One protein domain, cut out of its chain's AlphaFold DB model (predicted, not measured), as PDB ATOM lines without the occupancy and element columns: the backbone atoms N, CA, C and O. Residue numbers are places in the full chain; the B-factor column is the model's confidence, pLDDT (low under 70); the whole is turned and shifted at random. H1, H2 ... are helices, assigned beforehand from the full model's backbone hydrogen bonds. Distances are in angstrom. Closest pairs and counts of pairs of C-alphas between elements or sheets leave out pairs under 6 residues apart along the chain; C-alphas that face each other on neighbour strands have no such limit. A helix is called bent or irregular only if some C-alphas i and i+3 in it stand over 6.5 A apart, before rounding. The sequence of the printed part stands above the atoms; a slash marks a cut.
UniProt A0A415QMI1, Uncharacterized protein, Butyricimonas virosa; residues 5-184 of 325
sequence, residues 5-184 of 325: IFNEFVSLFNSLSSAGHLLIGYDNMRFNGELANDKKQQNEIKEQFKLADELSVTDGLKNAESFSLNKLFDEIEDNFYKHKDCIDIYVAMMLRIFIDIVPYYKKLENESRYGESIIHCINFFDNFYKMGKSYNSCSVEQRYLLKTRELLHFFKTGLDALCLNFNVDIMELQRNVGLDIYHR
ATOM      1  N   ILE A   5      28.589 124.795 149.121       94.50
ATOM      2  CA  ILE A   5      28.049 125.994 148.479       94.50
ATOM      3  C   ILE A   5      29.005 127.174 148.662       94.50
ATOM      4  O   ILE A   5      29.196 127.966 147.740       94.50
ATOM      5  N   PHE A   6      29.681 127.267 149.809       94.56
ATOM      6  CA  PHE A   6      30.722 128.272 150.013       94.56
ATOM      7  C   PHE A   6      31.900 128.118 149.038       94.56
ATOM      8  O   PHE A   6      32.357 129.108 148.467       94.56
ATOM      9  N   ASN A   7      32.373 126.898 148.773       94.00
ATOM     10  CA  ASN A   7      33.430 126.679 147.782       94.00
ATOM     11  C   ASN A   7      32.945 126.986 146.355       94.00
ATOM     12  O   ASN A   7      33.705 127.550 145.568       94.00
ATOM     13  N   GLU A   8      31.689 126.667 146.028       95.25
ATOM     14  CA  GLU A   8      31.065 127.079 144.763       95.25
ATOM     15  C   GLU A   8      31.052 128.611 144.637       95.25
ATOM     16  O   GLU A   8      31.457 129.140 143.602       95.25
ATOM     17  N   PHE A   9      30.700 129.333 145.707       97.06
ATOM     18  CA  PHE A   9      30.730 130.797 145.743       97.06
ATOM     19  C   PHE A   9      32.134 131.361 145.502       97.06
ATOM     20  O   PHE A   9      32.309 132.265 144.688       97.06
ATOM     21  N   VAL A  10      33.150 130.810 146.173       95.56
ATOM     22  CA  VAL A  10      34.551 131.221 145.987       95.56
ATOM     23  C   VAL A  10      35.004 130.979 144.545       95.56
ATOM     24  O   VAL A  10      35.694 131.819 143.970       95.56
ATOM     25  N   SER A  11      34.564 129.884 143.916       95.19
ATOM     26  CA  SER A  11      34.945 129.568 142.535       95.19
ATOM     27  C   SER A  11      34.467 130.603 141.506       95.19
ATOM     28  O   SER A  11      35.092 130.746 140.455       95.19
ATOM     29  N   LEU A  12      33.425 131.386 141.823       96.12
ATOM     30  CA  LEU A  12      32.909 132.449 140.950       96.12
ATOM     31  C   LEU A  12      33.940 133.547 140.669       96.12
ATOM     32  O   LEU A  12      33.789 134.284 139.698       96.12
ATOM     33  N   PHE A  13      34.978 133.666 141.499       96.00
ATOM     34  CA  PHE A  13      36.011 134.700 141.419       96.00
ATOM     35  C   PHE A  13      37.287 134.241 140.689       96.00
ATOM     36  O   PHE A  13      38.213 135.032 140.523       96.00
ATOM     37  N   ASN A  14      37.352 132.988 140.224       93.81
ATOM     38  CA  ASN A  14      38.566 132.427 139.619       93.81
ATOM     39  C   ASN A  14      38.974 133.113 138.302       93.81
ATOM     40  O   ASN A  14      40.154 133.120 137.958       93.81
ATOM     41  N   SER A  15      38.026 133.729 137.590       93.25
ATOM     42  CA  SER A  15      38.266 134.354 136.282       93.25
ATOM     43  C   SER A  15      38.587 135.855 136.370       93.25
ATOM     44  O   SER A  15      38.644 136.532 135.344       93.25
ATOM     45  N   LEU A  16      38.814 136.411 137.571       92.19
ATOM     46  CA  LEU A  16      39.109 137.843 137.753       92.19
ATOM     47  C   LEU A  16      40.401 138.290 137.068       92.19
ATOM     48  O   LEU A  16      40.428 139.360 136.458       92.19
ATOM     49  N   SER A  17      41.456 137.474 137.127       90.62
ATOM     50  CA  SER A  17      42.713 137.800 136.442       90.62
ATOM     51  C   SER A  17      42.533 137.785 134.923       90.62
ATOM     52  O   SER A  17      42.970 138.720 134.257       90.62
ATOM     53  N   SER A  18      41.833 136.777 134.388       89.50
ATOM     54  CA  SER A  18      41.488 136.676 132.963       89.50
ATOM     55  C   SER A  18      40.683 137.887 132.490       89.50
ATOM     56  O   SER A  18      41.018 138.496 131.478       89.50
ATOM     57  N   ALA A  19      39.680 138.319 133.265       88.94
ATOM     58  CA  ALA A  19      38.920 139.531 132.967       88.94
ATOM     59  C   ALA A  19      39.821 140.778 132.909       88.94
ATOM     60  O   ALA A  19      39.711 141.575 131.978       88.94
ATOM     61  N   GLY A  20      40.753 140.924 133.856       87.62
ATOM     62  CA  GLY A  20      41.739 142.007 133.843       87.62
ATOM     63  C   GLY A  20      42.660 141.969 132.617       87.62
ATOM     64  O   GLY A  20      42.876 143.001 131.984       87.62
ATOM     65  N   HIS A  21      43.159 140.791 132.232       85.31
ATOM     66  CA  HIS A  21      44.008 140.629 131.044       85.31
ATOM     67  C   HIS A  21      43.282 140.947 129.738       85.31
ATOM     68  O   HIS A  21      43.859 141.595 128.864       85.31
ATOM     69  N   LEU A  22      42.016 140.554 129.608       82.81
ATOM     70  CA  LEU A  22      41.204 140.901 128.445       82.81
ATOM     71  C   LEU A  22      40.994 142.416 128.343       82.81
ATOM     72  O   LEU A  22      41.173 142.979 127.263       82.81
ATOM     73  N   LEU A  23      40.711 143.094 129.462       81.56
ATOM     74  CA  LEU A  23      40.616 144.560 129.498       81.56
ATOM     75  C   LEU A  23      41.927 145.232 129.058       81.56
ATOM     76  O   LEU A  23      41.891 146.125 128.212       81.56
ATOM     77  N   ILE A  24      43.077 144.757 129.554       79.88
ATOM     78  CA  ILE A  24      44.409 145.211 129.110       79.88
ATOM     79  C   ILE A  24      44.581 144.998 127.603       79.88
ATOM     80  O   ILE A  24      45.049 145.886 126.889       79.88
ATOM     81  N   GLY A  25      44.200 143.820 127.104       69.38
ATOM     82  CA  GLY A  25      44.279 143.467 125.692       69.38
ATOM     83  C   GLY A  25      43.497 144.433 124.805       69.38
ATOM     84  O   GLY A  25      44.038 144.909 123.808       69.38
ATOM     85  N   TYR A  26      42.261 144.776 125.175       67.75
ATOM     86  CA  TYR A  26      41.443 145.731 124.422       67.75
ATOM     87  C   TYR A  26      42.025 147.152 124.423       67.75
ATOM     88  O   TYR A  26      42.010 147.813 123.382       67.75
ATOM     89  N   ASP A  27      42.574 147.607 125.552       63.41
ATOM     90  CA  ASP A  27      43.202 148.929 125.657       63.41
ATOM     91  C   ASP A  27      44.512 148.996 124.850       63.41
ATOM     92  O   ASP A  27      44.736 149.949 124.101       63.41
ATOM     93  N   ASN A  28      45.334 147.944 124.896       60.84
ATOM     94  CA  ASN A  28      46.577 147.850 124.126       60.84
ATOM     95  C   ASN A  28      46.334 147.694 122.616       60.84
ATOM     96  O   ASN A  28      47.073 148.273 121.819       60.84
ATOM     97  N   MET A  29      45.288 146.967 122.203       54.72
ATOM     98  CA  MET A  29      44.877 146.861 120.793       54.72
ATOM     99  C   MET A  29      44.400 148.200 120.218       54.72
ATOM    100  O   MET A  29      44.529 148.425 119.017       54.72
ATOM    101  N   ARG A  30      43.874 149.108 121.053       49.62
ATOM    102  CA  ARG A  30      43.563 150.485 120.640       49.62
ATOM    103  C   ARG A  30      44.803 151.360 120.466       49.62
ATOM    104  O   ARG A  30      44.729 152.318 119.702       49.62
ATOM    105  N   PHE A  31      45.897 151.061 121.166       39.88
ATOM    106  CA  PHE A  31      47.073 151.931 121.237       39.88
ATOM    107  C   PHE A  31      48.230 151.521 120.322       39.88
ATOM    108  O   PHE A  31      48.882 152.397 119.763       39.88
ATOM    109  N   ASN A  32      48.471 150.225 120.125       42.69
ATOM    110  CA  ASN A  32      49.671 149.750 119.438       42.69
ATOM    111  C   ASN A  32      49.315 148.921 118.202       42.69
ATOM    112  O   ASN A  32      49.270 147.690 118.229       42.69
ATOM    113  N   GLY A  33      49.103 149.614 117.083       53.50
ATOM    114  CA  GLY A  33      49.436 149.026 115.793       53.50
ATOM    115  C   GLY A  33      50.949 148.794 115.749       53.50
ATOM    116  O   GLY A  33      51.694 149.757 115.866       53.50
ATOM    117  N   GLU A  34      51.371 147.537 115.550       44.97
ATOM    118  CA  GLU A  34      52.777 147.080 115.415       44.97
ATOM    119  C   GLU A  34      53.520 146.880 116.764       44.97
ATOM    120  O   GLU A  34      53.278 147.598 117.718       44.97
ATOM    121  N   LEU A  35      54.396 145.894 117.021       44.09
ATOM    122  CA  LEU A  35      55.283 145.023 116.234       44.09
ATOM    123  C   LEU A  35      55.598 143.735 117.039       44.09
ATOM    124  O   LEU A  35      55.790 143.815 118.249       44.09
ATOM    125  N   ALA A  36      55.768 142.591 116.360       38.78
ATOM    126  CA  ALA A  36      56.706 141.516 116.733       38.78
ATOM    127  C   ALA A  36      56.810 140.467 115.600       38.78
ATOM    128  O   ALA A  36      55.835 140.175 114.908       38.78
ATOM    129  N   ASN A  37      58.022 139.950 115.387       51.12
ATOM    130  CA  ASN A  37      58.524 139.382 114.123       51.12
ATOM    131  C   ASN A  37      58.138 137.924 113.788       51.12
ATOM    132  O   ASN A  37      58.727 137.342 112.886       51.12
ATOM    133  N   ASP A  38      57.111 137.360 114.419       58.84
ATOM    134  CA  ASP A  38      56.335 136.275 113.803       58.84
ATOM    135  C   ASP A  38      54.862 136.468 114.164       58.84
ATOM    136  O   ASP A  38      54.325 135.904 115.123       58.84
ATOM    137  N   LYS A  39      54.228 137.383 113.421       56.00
ATOM    138  CA  LYS A  39      52.852 137.828 113.666       56.00
ATOM    139  C   LYS A  39      51.876 136.663 113.695       56.00
ATOM    140  O   LYS A  39      50.892 136.752 114.410       56.00
ATOM    141  N   LYS A  40      52.116 135.588 112.942       58.25
ATOM    142  CA  LYS A  40      51.151 134.496 112.820       58.25
ATOM    143  C   LYS A  40      51.162 133.606 114.057       58.25
ATOM    144  O   LYS A  40      50.119 133.434 114.665       58.25
ATOM    145  N   GLN A  41      52.333 133.137 114.485       54.03
ATOM    146  CA  GLN A  41      52.443 132.264 115.656       54.03
ATOM    147  C   GLN A  41      52.141 133.017 116.962       54.03
ATOM    148  O   GLN A  41      51.512 132.479 117.870       54.03
ATOM    149  N   GLN A  42      52.514 134.300 117.037       50.03
ATOM    150  CA  GLN A  42      52.122 135.155 118.155       50.03
ATOM    151  C   GLN A  42      50.643 135.535 118.130       50.03
ATOM    152  O   GLN A  42      50.066 135.634 119.205       50.03
ATOM    153  N   ASN A  43      50.019 135.737 116.963       57.06
ATOM    154  CA  ASN A  43      48.572 135.948 116.885       57.06
ATOM    155  C   ASN A  43      47.813 134.668 117.210       57.06
ATOM    156  O   ASN A  43      46.853 134.755 117.945       57.06
ATOM    157  N   GLU A  44      48.253 133.498 116.756       56.19
ATOM    158  CA  GLU A  44      47.606 132.220 117.076       56.19
ATOM    159  C   GLU A  44      47.683 131.920 118.580       56.19
ATOM    160  O   GLU A  44      46.678 131.563 119.186       56.19
ATOM    161  N   ILE A  45      48.840 132.145 119.215       50.88
ATOM    162  CA  ILE A  45      48.993 131.995 120.669       50.88
ATOM    163  C   ILE A  45      48.216 133.090 121.420       50.88
ATOM    164  O   ILE A  45      47.499 132.778 122.367       50.88
ATOM    165  N   LYS A  46      48.288 134.362 121.000       54.28
ATOM    166  CA  LYS A  46      47.497 135.455 121.602       54.28
ATOM    167  C   LYS A  46      45.995 135.240 121.436       54.28
ATOM    168  O   LYS A  46      45.258 135.544 122.363       54.28
ATOM    169  N   GLU A  47      45.540 134.725 120.298       60.44
ATOM    170  CA  GLU A  47      44.139 134.389 120.046       60.44
ATOM    171  C   GLU A  47      43.710 133.190 120.882       60.44
ATOM    172  O   GLU A  47      42.639 133.246 121.470       60.44
ATOM    173  N   GLN A  48      44.542 132.154 121.029       55.38
ATOM    174  CA  GLN A  48      44.243 131.023 121.913       55.38
ATOM    175  C   GLN A  48      44.177 131.429 123.392       55.38
ATOM    176  O   GLN A  48      43.245 131.017 124.081       55.38
ATOM    177  N   PHE A  49      45.109 132.258 123.882       57.31
ATOM    178  CA  PHE A  49      45.049 132.796 125.248       57.31
ATOM    179  C   PHE A  49      43.827 133.701 125.442       57.31
ATOM    180  O   PHE A  49      43.117 133.557 126.433       57.31
ATOM    181  N   LYS A  50      43.516 134.558 124.461       67.56
ATOM    182  CA  LYS A  50      42.315 135.399 124.470       67.56
ATOM    183  C   LYS A  50      41.033 134.558 124.483       67.56
ATOM    184  O   LYS A  50      40.155 134.835 125.285       67.56
ATOM    185  N   LEU A  51      40.955 133.493 123.685       72.31
ATOM    186  CA  LEU A  51      39.818 132.566 123.644       72.31
ATOM    187  C   LEU A  51      39.639 131.800 124.961       72.31
ATOM    188  O   LEU A  51      38.514 131.653 125.429       72.31
ATOM    189  N   ALA A  52      40.723 131.311 125.567       75.69
ATOM    190  CA  ALA A  52      40.656 130.600 126.844       75.69
ATOM    191  C   ALA A  52      40.194 131.522 127.984       75.69
ATOM    192  O   ALA A  52      39.323 131.141 128.771       75.69
ATOM    193  N   ASP A  53      40.726 132.744 128.038       82.44
ATOM    194  CA  ASP A  53      40.299 133.759 128.999       82.44
ATOM    195  C   ASP A  53      38.849 134.198 128.747       82.44
ATOM    196  O   ASP A  53      38.066 134.282 129.692       82.44
ATOM    197  N   GLU A  54      38.446 134.413 127.492       83.44
ATOM    198  CA  GLU A  54      37.071 134.776 127.119       83.44
ATOM    199  C   GLU A  54      36.072 133.684 127.508       83.44
ATOM    200  O   GLU A  54      35.019 133.989 128.070       83.44
ATOM    201  N   LEU A  55      36.395 132.410 127.257       87.50
ATOM    202  CA  LEU A  55      35.569 131.273 127.667       87.50
ATOM    203  C   LEU A  55      35.464 131.195 129.191       87.50
ATOM    204  O   LEU A  55      34.357 131.122 129.724       87.50
ATOM    205  N   SER A  56      36.596 131.298 129.891       90.56
ATOM    206  CA  SER A  56      36.651 131.286 131.355       90.56
ATOM    207  C   SER A  56      35.815 132.408 131.978       90.56
ATOM    208  O   SER A  56      35.094 132.190 132.954       90.56
ATOM    209  N   VAL A  57      35.866 133.612 131.408       92.31
ATOM    210  CA  VAL A  57      35.089 134.767 131.877       92.31
ATOM    211  C   VAL A  57      33.613 134.647 131.490       92.31
ATOM    212  O   VAL A  57      32.745 134.996 132.287       92.31
ATOM    213  N   THR A  58      33.301 134.101 130.313       92.81
ATOM    214  CA  THR A  58      31.920 133.856 129.868       92.81
ATOM    215  C   THR A  58      31.221 132.834 130.758       92.81
ATOM    216  O   THR A  58      30.090 133.057 131.194       92.81
ATOM    217  N   ASP A  59      31.884 131.720 131.055       92.81
ATOM    218  CA  ASP A  59      31.333 130.688 131.929       92.81
ATOM    219  C   ASP A  59      31.291 131.164 133.384       92.81
ATOM    220  O   ASP A  59      30.283 130.964 134.067       92.81
ATOM    221  N   GLY A  60      32.312 131.906 133.830       93.88
ATOM    222  CA  GLY A  60      32.307 132.601 135.117       93.88
ATOM    223  C   GLY A  60      31.114 133.548 135.273       93.88
ATOM    224  O   GLY A  60      30.448 133.528 136.309       93.88
ATOM    225  N   LEU A  61      30.783 134.326 134.235       96.19
ATOM    226  CA  LEU A  61      29.620 135.214 134.227       96.19
ATOM    227  C   LEU A  61      28.308 134.439 134.341       96.19
ATOM    228  O   LEU A  61      27.491 134.774 135.194       96.19
ATOM    229  N   LYS A  62      28.106 133.391 133.533       95.75
ATOM    230  CA  LYS A  62      26.888 132.560 133.604       95.75
ATOM    231  C   LYS A  62      26.699 131.967 135.000       95.75
ATOM    232  O   LYS A  62      25.603 132.021 135.561       95.75
ATOM    233  N   ASN A  63      27.775 131.439 135.583       95.56
ATOM    234  CA  ASN A  63      27.751 130.875 136.928       95.56
ATOM    235  C   ASN A  63      27.403 131.949 137.967       95.56
ATOM    236  O   ASN A  63      26.506 131.739 138.777       95.56
ATOM    237  N   ALA A  64      28.025 133.129 137.892       95.31
ATOM    238  CA  ALA A  64      27.732 134.246 138.788       95.31
ATOM    239  C   ALA A  64      26.292 134.777 138.643       95.31
ATOM    240  O   ALA A  64      25.657 135.124 139.637       95.31
ATOM    241  N   GLU A  65      25.743 134.826 137.428       94.75
ATOM    242  CA  GLU A  65      24.361 135.262 137.183       94.75
ATOM    243  C   GLU A  65      23.321 134.260 137.696       94.75
ATOM    244  O   GLU A  65      22.240 134.667 138.119       94.75
ATOM    245  N   SER A  66      23.656 132.970 137.705       94.75
ATOM    246  CA  SER A  66      22.777 131.901 138.197       94.75
ATOM    247  C   SER A  66      22.940 131.576 139.689       94.75
ATOM    248  O   SER A  66      22.122 130.838 140.247       94.75
ATOM    249  N   PHE A  67      23.974 132.106 140.352       96.31
ATOM    250  CA  PHE A  67      24.285 131.759 141.737       96.31
ATOM    251  C   PHE A  67      23.236 132.295 142.723       96.31
ATOM    252  O   PHE A  67      22.843 133.461 142.682       96.31
ATOM    253  N   SER A  68      22.817 131.446 143.667       93.50
ATOM    254  CA  SER A  68      21.841 131.806 144.698       93.50
ATOM    255  C   SER A  68      22.530 132.066 146.034       93.50
ATOM    256  O   SER A  68      22.954 131.131 146.713       93.50
ATOM    257  N   LEU A  69      22.583 133.337 146.444       93.44
ATOM    258  CA  LEU A  69      23.107 133.725 147.759       93.44
ATOM    259  C   LEU A  69      22.287 133.147 148.920       93.44
ATOM    260  O   LEU A  69      22.859 132.868 149.964       93.44
ATOM    261  N   ASN A  70      20.985 132.912 148.741       92.31
ATOM    262  CA  ASN A  70      20.146 132.335 149.797       92.31
ATOM    263  C   ASN A  70      20.650 130.947 150.203       92.31
ATOM    264  O   ASN A  70      20.897 130.717 151.375       92.31
ATOM    265  N   LYS A  71      20.942 130.075 149.225       94.06
ATOM    266  CA  LYS A  71      21.499 128.739 149.497       94.06
ATOM    267  C   LYS A  71      22.834 128.793 150.240       94.06
ATOM    268  O   LYS A  71      23.141 127.902 151.024       94.06
ATOM    269  N   LEU A  72      23.642 129.814 149.955       96.25
ATOM    270  CA  LEU A  72      24.902 130.034 150.656       96.25
ATOM    271  C   LEU A  72      24.656 130.436 152.111       96.25
ATOM    272  O   LEU A  72      25.302 129.898 153.005       96.25
ATOM    273  N   PHE A  73      23.735 131.369 152.352       94.25
ATOM    274  CA  PHE A  73      23.403 131.789 153.708       94.25
ATOM    275  C   PHE A  73      22.745 130.674 154.515       94.25
ATOM    276  O   PHE A  73      23.124 130.517 155.669       94.25
ATOM    277  N   ASP A  74      21.899 129.844 153.900       91.50
ATOM    278  CA  ASP A  74      21.337 128.648 154.534       91.50
ATOM    279  C   ASP A  74      22.462 127.695 155.004       91.50
ATOM    280  O   ASP A  74      22.486 127.287 156.163       91.50
ATOM    281  N   GLU A  75      23.465 127.405 154.154       94.81
ATOM    282  CA  GLU A  75      24.628 126.572 154.534       94.81
ATOM    283  C   GLU A  75      25.440 127.201 155.684       94.81
ATOM    284  O   GLU A  75      25.920 126.501 156.582       94.81
ATOM    285  N   ILE A  76      25.638 128.522 155.670       94.44
ATOM    286  CA  ILE A  76      26.404 129.223 156.714       94.44
ATOM    287  C   ILE A  76      25.633 129.231 158.036       94.44
ATOM    288  O   ILE A  76      26.217 128.926 159.076       94.44
ATOM    289  N   GLU A  77      24.341 129.545 158.003       91.44
ATOM    290  CA  GLU A  77      23.472 129.584 159.177       91.44
ATOM    291  C   GLU A  77      23.346 128.196 159.818       91.44
ATOM    292  O   GLU A  77      23.538 128.056 161.029       91.44
ATOM    293  N   ASP A  78      23.163 127.146 159.015       91.06
ATOM    294  CA  ASP A  78      23.169 125.761 159.491       91.06
ATOM    295  C   ASP A  78      24.484 125.408 160.198       91.06
ATOM    296  O   ASP A  78      24.488 124.779 161.261       91.06
ATOM    297  N   ASN A  79      25.623 125.826 159.636       89.50
ATOM    298  CA  ASN A  79      26.923 125.639 160.276       89.50
ATOM    299  C   ASN A  79      27.030 126.412 161.600       89.50
ATOM    300  O   ASN A  79      27.607 125.878 162.550       89.50
ATOM    301  N   PHE A  80      26.475 127.624 161.695       88.25
ATOM    302  CA  PHE A  80      26.472 128.407 162.935       88.25
ATOM    303  C   PHE A  80      25.639 127.719 164.021       88.25
ATOM    304  O   PHE A  80      26.092 127.607 165.160       88.25
ATOM    305  N   TYR A  81      24.466 127.175 163.682       82.81
ATOM    306  CA  TYR A  81      23.652 126.415 164.634       82.81
ATOM    307  C   TYR A  81      24.307 125.100 165.070       82.81
ATOM    308  O   TYR A  81      24.242 124.763 166.255       82.81
ATOM    309  N   LYS A  82      24.948 124.369 164.146       83.12
ATOM    310  CA  LYS A  82      25.639 123.095 164.429       83.12
ATOM    311  C   LYS A  82      26.928 123.282 165.242       83.12
ATOM    312  O   LYS A  82      27.312 122.379 165.983       83.12
ATOM    313  N   HIS A  83      27.607 124.422 165.102       81.25
ATOM    314  CA  HIS A  83      28.950 124.658 165.648       81.25
ATOM    315  C   HIS A  83      29.077 126.020 166.353       81.25
ATOM    316  O   HIS A  83      29.991 126.794 166.062       81.25
ATOM    317  N   LYS A  84      28.174 126.297 167.299       75.19
ATOM    318  CA  LYS A  84      28.056 127.600 167.983       75.19
ATOM    319  C   LYS A  84      29.352 128.105 168.627       75.19
ATOM    320  O   LYS A  84      29.621 129.298 168.576       75.19
ATOM    321  N   ASP A  85      30.180 127.207 169.156       74.81
ATOM    322  CA  ASP A  85      31.423 127.573 169.856       74.81
ATOM    323  C   ASP A  85      32.582 127.942 168.909       74.81
ATOM    324  O   ASP A  85      33.633 128.402 169.349       74.81
ATOM    325  N   CYS A  86      32.411 127.742 167.597       79.50
ATOM    326  CA  CYS A  86      33.468 127.906 166.595       79.50
ATOM    327  C   CYS A  86      33.111 128.920 165.496       79.50
ATOM    328  O   CYS A  86      33.784 128.946 164.460       79.50
ATOM    329  N   ILE A  87      32.067 129.737 165.690       77.88
ATOM    330  CA  ILE A  87      31.587 130.701 164.684       77.88
ATOM    331  C   ILE A  87      32.700 131.685 164.307       77.88
ATOM    332  O   ILE A  87      32.999 131.837 163.124       77.88
ATOM    333  N   ASP A  88      33.389 132.265 165.290       80.06
ATOM    334  CA  ASP A  88      34.477 133.227 165.066       80.06
ATOM    335  C   ASP A  88      35.599 132.643 164.198       80.06
ATOM    336  O   ASP A  88      36.061 133.265 163.238       80.06
ATOM    337  N   ILE A  89      36.007 131.404 164.495       79.88
ATOM    338  CA  ILE A  89      37.042 130.687 163.740       79.88
ATOM    339  C   ILE A  89      36.562 130.441 162.310       79.88
ATOM    340  O   ILE A  89      37.308 130.671 161.355       79.88
ATOM    341  N   TYR A  90      35.315 129.998 162.145       85.69
ATOM    342  CA  TYR A  90      34.744 129.721 160.833       85.69
ATOM    343  C   TYR A  90      34.668 130.980 159.968       85.69
ATOM    344  O   TYR A  90      35.134 130.977 158.826       85.69
ATOM    345  N   VAL A  91      34.161 132.078 160.529       88.81
ATOM    346  CA  VAL A  91      34.043 133.368 159.844       88.81
ATOM    347  C   VAL A  91      35.420 133.924 159.495       88.81
ATOM    348  O   VAL A  91      35.636 134.331 158.354       88.81
ATOM    349  N   ALA A  92      36.393 133.861 160.406       84.06
ATOM    350  CA  ALA A  92      37.760 134.289 160.118       84.06
ATOM    351  C   ALA A  92      38.394 133.475 158.975       84.06
ATOM    352  O   ALA A  92      39.060 134.043 158.106       84.06
ATOM    353  N   MET A  93      38.169 132.156 158.933       85.44
ATOM    354  CA  MET A  93      38.628 131.308 157.829       85.44
ATOM    355  C   MET A  93      37.963 131.674 156.500       85.44
ATOM    356  O   MET A  93      38.654 131.712 155.483       85.44
ATOM    357  N   MET A  94      36.656 131.958 156.496       89.62
ATOM    358  CA  MET A  94      35.950 132.406 155.292       89.62
ATOM    359  C   MET A  94      36.515 133.736 154.788       89.62
ATOM    360  O   MET A  94      36.835 133.859 153.609       89.62
ATOM    361  N   LEU A  95      36.703 134.715 155.675       89.06
ATOM    362  CA  LEU A  95      37.201 136.043 155.310       89.06
ATOM    363  C   LEU A  95      38.627 136.005 154.749       89.06
ATOM    364  O   LEU A  95      38.914 136.727 153.795       89.06
ATOM    365  N   ARG A  96      39.503 135.134 155.270       86.38
ATOM    366  CA  ARG A  96      40.880 134.962 154.763       86.38
ATOM    367  C   ARG A  96      40.944 134.620 153.278       86.38
ATOM    368  O   ARG A  96      41.862 135.070 152.604       86.38
ATOM    369  N   ILE A  97      39.975 133.870 152.762       87.69
ATOM    370  CA  ILE A  97      39.945 133.472 151.347       87.69
ATOM    371  C   ILE A  97      39.779 134.691 150.428       87.69
ATOM    372  O   ILE A  97      40.244 134.688 149.294       87.69
ATOM    373  N   PHE A  98      39.181 135.774 150.925       89.56
ATOM    374  CA  PHE A  98      38.951 136.979 150.137       89.56
ATOM    375  C   PHE A  98      40.137 137.953 150.115       89.56
ATOM    376  O   PHE A  98      40.024 138.985 149.453       89.56
ATOM    377  N   ILE A  99      41.266 137.645 150.774       85.38
ATOM    378  CA  ILE A  99      42.490 138.476 150.733       85.38
ATOM    379  C   ILE A  99      42.942 138.713 149.290       85.38
ATOM    380  O   ILE A  99      43.247 139.847 148.931       85.38
ATOM    381  N   ASP A 100      42.899 137.678 148.453       83.62
ATOM    382  CA  ASP A 100      43.351 137.760 147.061       83.62
ATOM    383  C   ASP A 100      42.253 138.261 146.102       83.62
ATOM    384  O   ASP A 100      42.526 138.628 144.960       83.62
ATOM    385  N   ILE A 101      41.002 138.322 146.570       89.81
ATOM    386  CA  ILE A 101      39.829 138.713 145.771       89.81
ATOM    387  C   ILE A 101      39.529 140.210 145.922       89.81
ATOM    388  O   ILE A 101      39.241 140.892 144.941       89.81
ATOM    389  N   VAL A 102      39.582 140.745 147.146       88.62
ATOM    390  CA  VAL A 102      39.239 142.151 147.441       88.62
ATOM    391  C   VAL A 102      40.039 143.181 146.633       88.62
ATOM    392  O   VAL A 102      39.412 144.153 146.190       88.62
ATOM    393  N   PRO A 103      41.351 143.001 146.388       87.19
ATOM    394  CA  PRO A 103      42.140 143.956 145.615       87.19
ATOM    395  C   PRO A 103      41.567 144.258 144.224       87.19
ATOM    396  O   PRO A 103      41.688 145.386 143.764       87.19
ATOM    397  N   TYR A 104      40.859 143.321 143.583       88.88
ATOM    398  CA  TYR A 104      40.241 143.541 142.265       88.88
ATOM    399  C   TYR A 104      39.109 144.582 142.258       88.88
ATOM    400  O   TYR A 104      38.719 145.056 141.191       88.88
ATOM    401  N   TYR A 105      38.566 144.942 143.425       86.75
ATOM    402  CA  TYR A 105      37.399 145.827 143.539       86.75
ATOM    403  C   TYR A 105      37.669 147.123 144.296       86.75
ATOM    404  O   TYR A 105      36.860 148.051 144.219       86.75
ATOM    405  N   LYS A 106      38.755 147.182 145.073       77.12
ATOM    406  CA  LYS A 106      39.080 148.325 145.924       77.12
ATOM    407  C   LYS A 106      40.584 148.584 145.923       77.12
ATOM    408  O   LYS A 106      41.382 147.708 146.236       77.12
ATOM    409  N   LYS A 107      40.934 149.843 145.670       67.56
ATOM    410  CA  LYS A 107      42.280 150.404 145.804       67.56
ATOM    411  C   LYS A 107      42.685 150.405 147.284       67.56
ATOM    412  O   LYS A 107      42.056 151.078 148.101       67.56
ATOM    413  N   LEU A 108      43.682 149.595 147.634       65.25
ATOM    414  CA  LEU A 108      44.313 149.577 148.960       65.25
ATOM    415  C   LEU A 108      45.520 150.531 148.946       65.25
ATOM    416  O   LEU A 108      46.115 150.724 147.890       65.25
ATOM    417  N   GLU A 109      45.891 151.110 150.095       56.03
ATOM    418  CA  GLU A 109      46.841 152.243 150.236       56.03
ATOM    419  C   GLU A 109      48.246 152.052 149.606       56.03
ATOM    420  O   GLU A 109      49.011 153.007 149.532       56.03
ATOM    421  N   ASN A 110      48.593 150.857 149.106       57.97
ATOM    422  CA  ASN A 110      49.866 150.545 148.442       57.97
ATOM    423  C   ASN A 110      49.665 149.905 147.055       57.97
ATOM    424  O   ASN A 110      49.871 148.705 146.871       57.97
ATOM    425  N   GLU A 111      49.291 150.713 146.064       53.06
ATOM    426  CA  GLU A 111      49.051 150.280 144.675       53.06
ATOM    427  C   GLU A 111      50.260 149.657 143.980       53.06
ATOM    428  O   GLU A 111      50.098 148.773 143.144       53.06
ATOM    429  N   SER A 112      51.474 150.069 144.357       53.66
ATOM    430  CA  SER A 112      52.731 149.618 143.746       53.66
ATOM    431  C   SER A 112      53.035 148.127 143.935       53.66
ATOM    432  O   SER A 112      54.031 147.637 143.407       53.66
ATOM    433  N   ARG A 113      52.205 147.402 144.696       59.53
ATOM    434  CA  ARG A 113      52.351 145.964 144.954       59.53
ATOM    435  C   ARG A 113      51.437 145.077 144.109       59.53
ATOM    436  O   ARG A 113      51.638 143.866 144.119       59.53
ATOM    437  N   TYR A 114      50.439 145.633 143.423       69.94
ATOM    438  CA  TYR A 114      49.458 144.832 142.689       69.94
ATOM    439  C   TYR A 114      49.822 144.694 141.211       69.94
ATOM    440  O   TYR A 114      50.335 145.624 140.594       69.94
ATOM    441  N   GLY A 115      49.556 143.511 140.651       78.25
ATOM    442  CA  GLY A 115      49.774 143.235 139.232       78.25
ATOM    443  C   GLY A 115      48.851 144.052 138.322       78.25
ATOM    444  O   GLY A 115      47.805 144.544 138.746       78.25
ATOM    445  N   GLU A 116      49.226 144.160 137.046       79.69
ATOM    446  CA  GLU A 116      48.528 144.982 136.045       79.69
ATOM    447  C   GLU A 116      47.031 144.648 135.919       79.69
ATOM    448  O   GLU A 116      46.207 145.554 135.798       79.69
ATOM    449  N   SER A 117      46.656 143.366 136.014       82.75
ATOM    450  CA  SER A 117      45.257 142.923 135.923       82.75
ATOM    451  C   SER A 117      44.375 143.543 137.012       82.75
ATOM    452  O   SER A 117      43.282 144.030 136.722       82.75
ATOM    453  N   ILE A 118      44.868 143.604 138.253       86.38
ATOM    454  CA  ILE A 118      44.171 144.224 139.389       86.38
ATOM    455  C   ILE A 118      43.995 145.725 139.149       86.38
ATOM    456  O   ILE A 118      42.898 146.256 139.332       86.38
ATOM    457  N   ILE A 119      45.055 146.406 138.702       83.44
ATOM    458  CA  ILE A 119      45.033 147.852 138.435       83.44
ATOM    459  C   ILE A 119      43.978 148.188 137.373       83.44
ATOM    460  O   ILE A 119      43.186 149.114 137.559       83.44
ATOM    461  N   HIS A 120      43.910 147.415 136.287       83.88
ATOM    462  CA  HIS A 120      42.909 147.625 135.239       83.88
ATOM    463  C   HIS A 120      41.476 147.381 135.727       83.88
ATOM    464  O   HIS A 120      40.587 148.174 135.410       83.88
ATOM    465  N   CYS A 121      41.244 146.353 136.549       87.75
ATOM    466  CA  CYS A 121      39.932 146.116 137.154       87.75
ATOM    467  C   CYS A 121      39.492 147.281 138.057       87.75
ATOM    468  O   CYS A 121      38.352 147.738 137.956       87.75
ATOM    469  N   ILE A 122      40.391 147.825 138.883       84.69
ATOM    470  CA  ILE A 122      40.105 149.002 139.723       84.69
ATOM    471  C   ILE A 122      39.754 150.215 138.850       84.69
ATOM    472  O   ILE A 122      38.716 150.848 139.056       84.69
ATOM    473  N   ASN A 123      40.581 150.507 137.840       83.44
ATOM    474  CA  ASN A 123      40.374 151.633 136.928       83.44
ATOM    475  C   ASN A 123      39.041 151.529 136.172       83.44
ATOM    476  O   ASN A 123      38.381 152.545 135.933       83.44
ATOM    477  N   PHE A 124      38.617 150.313 135.813       86.44
ATOM    478  CA  PHE A 124      37.301 150.084 135.227       86.44
ATOM    479  C   PHE A 124      36.187 150.587 136.152       86.44
ATOM    480  O   PHE A 124      35.334 151.350 135.698       86.44
ATOM    481  N   PHE A 125      36.200 150.227 137.437       84.38
ATOM    482  CA  PHE A 125      35.163 150.665 138.371       84.38
ATOM    483  C   PHE A 125      35.161 152.180 138.589       84.38
ATOM    484  O   PHE A 125      34.090 152.789 138.563       84.38
ATOM    485  N   ASP A 126      36.334 152.795 138.745       80.25
ATOM    486  CA  ASP A 126      36.460 154.248 138.923       80.25
ATOM    487  C   ASP A 126      35.877 155.034 137.740       80.25
ATOM    488  O   ASP A 126      35.335 156.129 137.918       80.25
ATOM    489  N   ASN A 127      35.956 154.469 136.533       80.06
ATOM    490  CA  ASN A 127      35.401 155.060 135.321       80.06
ATOM    491  C   ASN A 127      33.925 154.704 135.113       80.06
ATOM    492  O   ASN A 127      33.137 155.566 134.726       80.06
ATOM    493  N   PHE A 128      33.516 153.467 135.398       82.06
ATOM    494  CA  PHE A 128      32.156 152.987 135.161       82.06
ATOM    495  C   PHE A 128      31.104 153.846 135.874       82.06
ATOM    496  O   PHE A 128      30.157 154.314 135.237       82.06
ATOM    497  N   TYR A 129      31.310 154.138 137.163       72.06
ATOM    498  CA  TYR A 129      30.376 154.963 137.939       72.06
ATOM    499  C   TYR A 129      30.333 156.425 137.481       72.06
ATOM    500  O   TYR A 129      29.301 157.073 137.631       72.06
ATOM    501  N   LYS A 130      31.412 156.939 136.881       77.19
ATOM    502  CA  LYS A 130      31.440 158.290 136.299       77.19
ATOM    503  C   LYS A 130      30.701 158.358 134.962       77.19
ATOM    504  O   LYS A 130      30.134 159.392 134.634       77.19
ATOM    505  N   MET A 131      30.725 157.274 134.186       73.50
ATOM    506  CA  MET A 131      30.174 157.239 132.828       73.50
ATOM    507  C   MET A 131      28.674 156.923 132.768       73.50
ATOM    508  O   MET A 131      28.067 157.143 131.724       73.50
ATOM    509  N   GLY A 132      28.077 156.375 133.833       68.62
ATOM    510  CA  GLY A 132      26.642 156.062 133.870       68.62
ATOM    511  C   GLY A 132      26.195 155.020 132.833       68.62
ATOM    512  O   GLY A 132      25.047 155.041 132.390       68.62
ATOM    513  N   LYS A 133      27.095 154.124 132.406       75.56
ATOM    514  CA  LYS A 133      26.777 153.068 131.431       75.56
ATOM    515  C   LYS A 133      25.806 152.044 132.021       75.56
ATOM    516  O   LYS A 133      25.905 151.685 133.192       75.56
ATOM    517  N   SER A 134      24.897 151.522 131.197       80.12
ATOM    518  CA  SER A 134      23.994 150.444 131.613       80.12
ATOM    519  C   SER A 134      24.710 149.089 131.598       80.12
ATOM    520  O   SER A 134      25.573 148.843 130.750       80.12
ATOM    521  N   TYR A 135      24.323 148.179 132.496       81.12
ATOM    522  CA  TYR A 135      24.899 146.828 132.589       81.12
ATOM    523  C   TYR A 135      24.877 146.080 131.243       81.12
ATOM    524  O   TYR A 135      25.884 145.521 130.821       81.12
ATOM    525  N   ASN A 136      23.761 146.157 130.512       82.00
ATOM    526  CA  ASN A 136      23.597 145.479 129.221       82.00
ATOM    527  C   ASN A 136      24.448 146.077 128.088       82.00
ATOM    528  O   ASN A 136      24.595 145.445 127.048       82.00
ATOM    529  N   SER A 137      24.998 147.282 128.272       83.75
ATOM    530  CA  SER A 137      25.911 147.917 127.309       83.75
ATOM    531  C   SER A 137      27.389 147.577 127.543       83.75
ATOM    532  O   SER A 137      28.251 148.030 126.791       83.75
ATOM    533  N   CYS A 138      27.689 146.819 128.600       87.25
ATOM    534  CA  CYS A 138      29.045 146.432 128.978       87.25
ATOM    535  C   CYS A 138      29.503 145.171 128.234       87.25
ATOM    536  O   CYS A 138      28.685 144.318 127.881       87.25
ATOM    537  N   SER A 139      30.819 145.034 128.037       87.75
ATOM    538  CA  SER A 139      31.411 143.788 127.530       87.75
ATOM    539  C   SER A 139      31.240 142.641 128.538       87.75
ATOM    540  O   SER A 139      30.889 142.868 129.700       87.75
ATOM    541  N   VAL A 140      31.477 141.400 128.107       90.12
ATOM    542  CA  VAL A 140      31.300 140.203 128.952       90.12
ATOM    543  C   VAL A 140      32.169 140.278 130.211       90.12
ATOM    544  O   VAL A 140      31.694 140.004 131.309       90.12
ATOM    545  N   GLU A 141      33.407 140.743 130.078       90.25
ATOM    546  CA  GLU A 141      34.375 140.887 131.166       90.25
ATOM    547  C   GLU A 141      33.961 141.975 132.154       90.25
ATOM    548  O   GLU A 141      34.049 141.800 133.367       90.25
ATOM    549  N   GLN A 142      33.433 143.087 131.643       90.38
ATOM    550  CA  GLN A 142      32.901 144.167 132.470       90.38
ATOM    551  C   GLN A 142      31.661 143.713 133.243       90.38
ATOM    552  O   GLN A 142      31.540 143.990 134.435       90.38
ATOM    553  N   ARG A 143      30.748 142.987 132.586       93.25
ATOM    554  CA  ARG A 143      29.569 142.395 133.235       93.25
ATOM    555  C   ARG A 143      29.973 141.396 134.308       93.25
ATOM    556  O   ARG A 143      29.419 141.452 135.401       93.25
ATOM    557  N   TYR A 144      30.961 140.549 134.024       95.56
ATOM    558  CA  TYR A 144      31.523 139.613 134.991       95.56
ATOM    559  C   TYR A 144      32.031 140.346 136.235       95.56
ATOM    560  O   TYR A 144      31.538 140.075 137.326       95.56
ATOM    561  N   LEU A 145      32.900 141.351 136.067       93.62
ATOM    562  CA  LEU A 145      33.420 142.165 137.172       93.62
ATOM    563  C   LEU A 145      32.309 142.857 137.975       93.62
ATOM    564  O   LEU A 145      32.351 142.883 139.206       93.62
ATOM    565  N   LEU A 146      31.305 143.426 137.300       92.25
ATOM    566  CA  LEU A 146      30.161 144.058 137.962       92.25
ATOM    567  C   LEU A 146      29.357 143.039 138.777       92.25
ATOM    568  O   LEU A 146      29.014 143.318 139.928       92.25
ATOM    569  N   LYS A 147      29.091 141.857 138.210       94.44
ATOM    570  CA  LYS A 147      28.276 140.828 138.855       94.44
ATOM    571  C   LYS A 147      28.980 140.205 140.054       94.44
ATOM    572  O   LYS A 147      28.376 140.055 141.115       94.44
ATOM    573  N   THR A 148      30.263 139.887 139.937       95.88
ATOM    574  CA  THR A 148      31.045 139.344 141.054       95.88
ATOM    575  C   THR A 148      31.249 140.378 142.161       95.88
ATOM    576  O   THR A 148      31.195 140.026 143.340       95.88
ATOM    577  N   ARG A 149      31.395 141.669 141.827       92.00
ATOM    578  CA  ARG A 149      31.405 142.756 142.821       92.00
ATOM    579  C   ARG A 149      30.086 142.843 143.584       92.00
ATOM    580  O   ARG A 149      30.104 142.989 144.805       92.00
ATOM    581  N   GLU A 150      28.964 142.785 142.872       90.31
ATOM    582  CA  GLU A 150      27.620 142.788 143.456       90.31
ATOM    583  C   GLU A 150      27.450 141.612 144.431       90.31
ATOM    584  O   GLU A 150      27.095 141.811 145.593       90.31
ATOM    585  N   LEU A 151      27.783 140.398 143.986       94.19
ATOM    586  CA  LEU A 151      27.734 139.193 144.810       94.19
ATOM    587  C   LEU A 151      28.612 139.304 146.060       94.19
ATOM    588  O   LEU A 151      28.161 138.979 147.155       94.19
ATOM    589  N   LEU A 152      29.844 139.802 145.920       93.19
ATOM    590  CA  LEU A 152      30.751 140.009 147.049       93.19
ATOM    591  C   LEU A 152      30.202 141.040 148.041       93.19
ATOM    592  O   LEU A 152      30.350 140.867 149.251       93.19
ATOM    593  N   HIS A 153      29.580 142.112 147.548       88.19
ATOM    594  CA  HIS A 153      28.944 143.116 148.395       88.19
ATOM    595  C   HIS A 153      27.801 142.508 149.212       88.19
ATOM    596  O   HIS A 153      27.798 142.634 150.436       88.19
ATOM    597  N   PHE A 154      26.870 141.804 148.564       88.31
ATOM    598  CA  PHE A 154      25.747 141.180 149.261       88.31
ATOM    599  C   PHE A 154      26.180 140.056 150.195       88.31
ATOM    600  O   PHE A 154      25.649 139.964 151.299       88.31
ATOM    601  N   PHE A 155      27.175 139.254 149.808       93.06
ATOM    602  CA  PHE A 155      27.773 138.258 150.691       93.06
ATOM    603  C   PHE A 155      28.296 138.898 151.978       93.06
ATOM    604  O   PHE A 155      27.932 138.467 153.065       93.06
ATOM    605  N   LYS A 156      29.101 139.963 151.870       89.31
ATOM    606  CA  LYS A 156      29.673 140.652 153.035       89.31
ATOM    607  C   LYS A 156      28.597 141.246 153.946       89.31
ATOM    608  O   LYS A 156      28.661 141.053 155.155       89.31
ATOM    609  N   THR A 157      27.604 141.921 153.368       84.94
ATOM    610  CA  THR A 157      26.497 142.522 154.127       84.94
ATOM    611  C   THR A 157      25.618 141.460 154.796       84.94
ATOM    612  O   THR A 157      25.244 141.607 155.956       84.94
ATOM    613  N   GLY A 158      25.296 140.368 154.097       86.44
ATOM    614  CA  GLY A 158      24.498 139.283 154.667       86.44
ATOM    615  C   GLY A 158      25.262 138.478 155.719       86.44
ATOM    616  O   GLY A 158      24.689 138.128 156.745       86.44
ATOM    617  N   LEU A 159      26.568 138.259 155.528       91.31
ATOM    618  CA  LEU A 159      27.417 137.590 156.515       91.31
ATOM    619  C   LEU A 159      27.506 138.413 157.806       91.31
ATOM    620  O   LEU A 159      27.390 137.840 158.884       91.31
ATOM    621  N   ASP A 160      27.663 139.737 157.700       87.88
ATOM    622  CA  ASP A 160      27.628 140.662 158.845       87.88
ATOM    623  C   ASP A 160      26.295 140.548 159.599       87.88
ATOM    624  O   ASP A 160      26.288 140.417 160.820       87.88
ATOM    625  N   ALA A 161      25.174 140.464 158.874       82.00
ATOM    626  CA  ALA A 161      23.842 140.379 159.484       82.00
ATOM    627  C   ALA A 161      23.680 139.079 160.258       82.00
ATOM    628  O   ALA A 161      23.243 139.068 161.407       82.00
ATOM    629  N   LEU A 162      24.079 137.986 159.617       84.94
ATOM    630  CA  LEU A 162      24.007 136.669 160.206       84.94
ATOM    631  C   LEU A 162      24.923 136.562 161.428       84.94
ATOM    632  O   LEU A 162      24.502 136.046 162.451       84.94
ATOM    633  N   CYS A 163      26.141 137.104 161.379       86.19
ATOM    634  CA  CYS A 163      27.047 137.105 162.530       86.19
ATOM    635  C   CYS A 163      26.470 137.865 163.730       86.19
ATOM    636  O   CYS A 163      26.566 137.383 164.860       86.19
ATOM    637  N   LEU A 164      25.801 138.999 163.502       80.50
ATOM    638  CA  LEU A 164      25.164 139.758 164.582       80.50
ATOM    639  C   LEU A 164      24.034 138.982 165.262       80.50
ATOM    640  O   LEU A 164      23.944 139.020 166.489       80.50
ATOM    641  N   ASN A 165      23.246 138.203 164.514       78.94
ATOM    642  CA  ASN A 165      22.225 137.316 165.094       78.94
ATOM    643  C   ASN A 165      22.819 136.273 166.062       78.94
ATOM    644  O   ASN A 165      22.115 135.755 166.926       78.94
ATOM    645  N   PHE A 166      24.117 135.987 165.942       81.00
ATOM    646  CA  PHE A 166      24.862 135.061 166.794       81.00
ATOM    647  C   PHE A 166      25.855 135.775 167.729       81.00
ATOM    648  O   PHE A 166      26.730 135.135 168.313       81.00
ATOM    649  N   ASN A 167      25.699 137.087 167.939       77.81
ATOM    650  CA  ASN A 167      26.550 137.911 168.804       77.81
ATOM    651  C   ASN A 167      28.038 137.910 168.406       77.81
ATOM    652  O   ASN A 167      28.911 137.846 169.281       77.81
ATOM    653  N   VAL A 168      28.313 137.969 167.101       81.12
ATOM    654  CA  VAL A 168      29.655 138.087 166.519       81.12
ATOM    655  C   VAL A 168      29.758 139.403 165.749       81.12
ATOM    656  O   VAL A 168      29.024 139.627 164.788       81.12
ATOM    657  N   ASP A 169      30.690 140.279 166.140       83.25
ATOM    658  CA  ASP A 169      31.009 141.489 165.373       83.25
ATOM    659  C   ASP A 169      32.134 141.200 164.371       83.25
ATOM    660  O   ASP A 169      33.310 141.119 164.732       83.25
ATOM    661  N   ILE A 170      31.792 141.094 163.083       85.06
ATOM    662  CA  ILE A 170      32.771 140.850 162.011       85.06
ATOM    663  C   ILE A 170      33.857 141.929 161.960       85.06
ATOM    664  O   ILE A 170      35.002 141.634 161.607       85.06
ATOM    665  N   MET A 171      33.533 143.184 162.282       83.31
ATOM    666  CA  MET A 171      34.526 144.260 162.253       83.31
ATOM    667  C   MET A 171      35.583 144.055 163.338       83.31
ATOM    668  O   MET A 171      36.770 144.266 163.094       83.31
ATOM    669  N   GLU A 172      35.168 143.621 164.525       77.44
ATOM    670  CA  GLU A 172      36.080 143.263 165.606       77.44
ATOM    671  C   GLU A 172      36.868 141.995 165.287       77.44
ATOM    672  O   GLU A 172      38.095 142.005 165.378       77.44
ATOM    673  N   LEU A 173      36.194 140.954 164.798       78.25
ATOM    674  CA  LEU A 173      36.828 139.699 164.410       78.25
ATOM    675  C   LEU A 173      37.959 139.921 163.400       78.25
ATOM    676  O   LEU A 173      39.072 139.444 163.607       78.25
ATOM    677  N   GLN A 174      37.702 140.684 162.333       82.19
ATOM    678  CA  GLN A 174      38.715 141.017 161.331       82.19
ATOM    679  C   GLN A 174      39.917 141.741 161.941       82.19
ATOM    680  O   GLN A 174      41.051 141.358 161.657       82.19
ATOM    681  N   ARG A 175      39.690 142.727 162.825       76.38
ATOM    682  CA  ARG A 175      40.778 143.416 163.542       76.38
ATOM    683  C   ARG A 175      41.614 142.434 164.363       76.38
ATOM    684  O   ARG A 175      42.840 142.493 164.296       76.38
ATOM    685  N   ASN A 176      40.962 141.510 165.064       67.38
ATOM    686  CA  ASN A 176      41.618 140.530 165.932       67.38
ATOM    687  C   ASN A 176      42.487 139.541 165.148       67.38
ATOM    688  O   ASN A 176      43.533 139.116 165.632       67.38
ATOM    689  N   VAL A 177      42.097 139.200 163.916       73.69
ATOM    690  CA  VAL A 177      42.873 138.294 163.052       73.69
ATOM    691  C   VAL A 177      43.733 139.011 162.006       73.69
ATOM    692  O   VAL A 177      44.300 138.350 161.134       73.69
ATOM    693  N   GLY A 178      43.856 140.341 162.087       72.19
ATOM    694  CA  GLY A 178      44.682 141.149 161.185       72.19
ATOM    695  C   GLY A 178      44.188 141.178 159.736       72.19
ATOM    696  O   GLY A 178      45.000 141.245 158.816       72.19
ATOM    697  N   LEU A 179      42.875 141.091 159.527       74.81
ATOM    698  CA  LEU A 179      42.226 141.155 158.221       74.81
ATOM    699  C   LEU A 179      41.612 142.530 157.972       74.81
ATOM    700  O   LEU A 179      41.106 143.169 158.892       74.81
ATOM    701  N   ASP A 180      41.600 142.938 156.705       78.56
ATOM    702  CA  ASP A 180      40.931 144.157 156.246       78.56
ATOM    703  C   ASP A 180      40.157 143.885 154.943       78.56
ATOM    704  O   ASP A 180      40.528 144.314 153.852       78.56
ATOM    705  N   ILE A 181      39.119 143.045 155.041       82.50
ATOM    706  CA  ILE A 181      38.375 142.506 153.887       82.50
ATOM    707  C   ILE A 181      37.042 143.220 153.700       82.50
ATOM    708  O   ILE A 181      36.624 143.516 152.573       82.50
ATOM    709  N   TYR A 182      36.336 143.474 154.792       81.94
ATOM    710  CA  TYR A 182      35.021 144.088 154.811       81.94
ATOM    711  C   TYR A 182      35.034 145.350 155.661       81.94
ATOM    712  O   TYR A 182      35.503 145.344 156.796       81.94
ATOM    713  N   HIS A 183      34.445 146.407 155.105       76.31
ATOM    714  CA  HIS A 183      34.130 147.624 155.830       76.31
ATOM    715  C   HIS A 183      32.622 147.792 155.865       76.31
ATOM    716  O   HIS A 183      31.975 147.849 154.815       76.31
ATOM    717  N   ARG A 184      32.083 147.926 157.072       74.12
ATOM    718  CA  ARG A 184      30.692 148.307 157.276       74.12
ATOM    719  C   ARG A 184      30.486 149.736 156.758       74.12
ATOM    720  O   ARG A 184      31.236 150.645 157.116       74.12
TER     721      ARG A 184
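What this domain is: This is residues 5 to 184 of the 325 residues of an uncharacterized protein of Butyricimonas virosa (UniProt A0A415QMI1). Two long helices, H3 and H7, overlap over part of their lengths; H2 packs on both at the overlap and H6 crosses H2, while H4, H5 and H8 gather about the later half of H7 and H1 packs on H4. At the other end residues 28 to 45, from H2 into H3, stick out. The printed part has 180 residues, with eight named helices, H1 to H8 in order, and no named strand: all helix. It is only just compact, close to loose, with a radius of gyration of the C-alphas of 18.9 A, and elongated, spanning 63 by 33 by 32 A.

How they stand to each other: H3, residues 39 to 66, touches H7, residues 140 to 165, closest at the C-alphas of Leu 61 and Tyr 144, 4.9 A; the tilt of 36 degrees, the same way, is only just steep. H2, residues 16 to 31, touches H3 at Ser 18 and Asp 53, C-alphas 5.1 A apart. H6, residues 116 to 131, touches H2, about perpendicular at 75 degrees; the closest C-alphas are Gly 20 and Ser 117, 4.2 A. H4, residues 69 to 82, touches H7 at Leu 69 and Phe 155, C-alphas 7.1 A apart, and H1, residues 5 to 11, at Leu 72 and Ile 5, 5.6 A. H5, residues 84 to 97, touches H8, residues 170 to 176, at Ala 92 and Gln 174, C-alphas 6.9 A apart. Every O i to N i+4 pair is within hydrogen-bond range in H1, H2, H3, H4, H7 and H8; in H5 it is 7 of 10, in H6 11 of 12.

Where its parts are: H1 begins at C-alpha 5, (28.049, 125.994, 148.479). H3 measures 39.3 A and H7 37.4 A; H8 ends at C-alpha 176, (41.618, 140.530, 165.932). H5 is irregular: C-alphas 85 and 88 are 8.0 A apart.

The domain as a whole: The C-alphas of Asn 37 and Asn 167 are farthest apart, 63.4 A. The printed part has no cut; the link from H5 to H6 is long, 18 residues. Confidence is under 70 at residues 25 to 50, 107 to 114, 132 and 176.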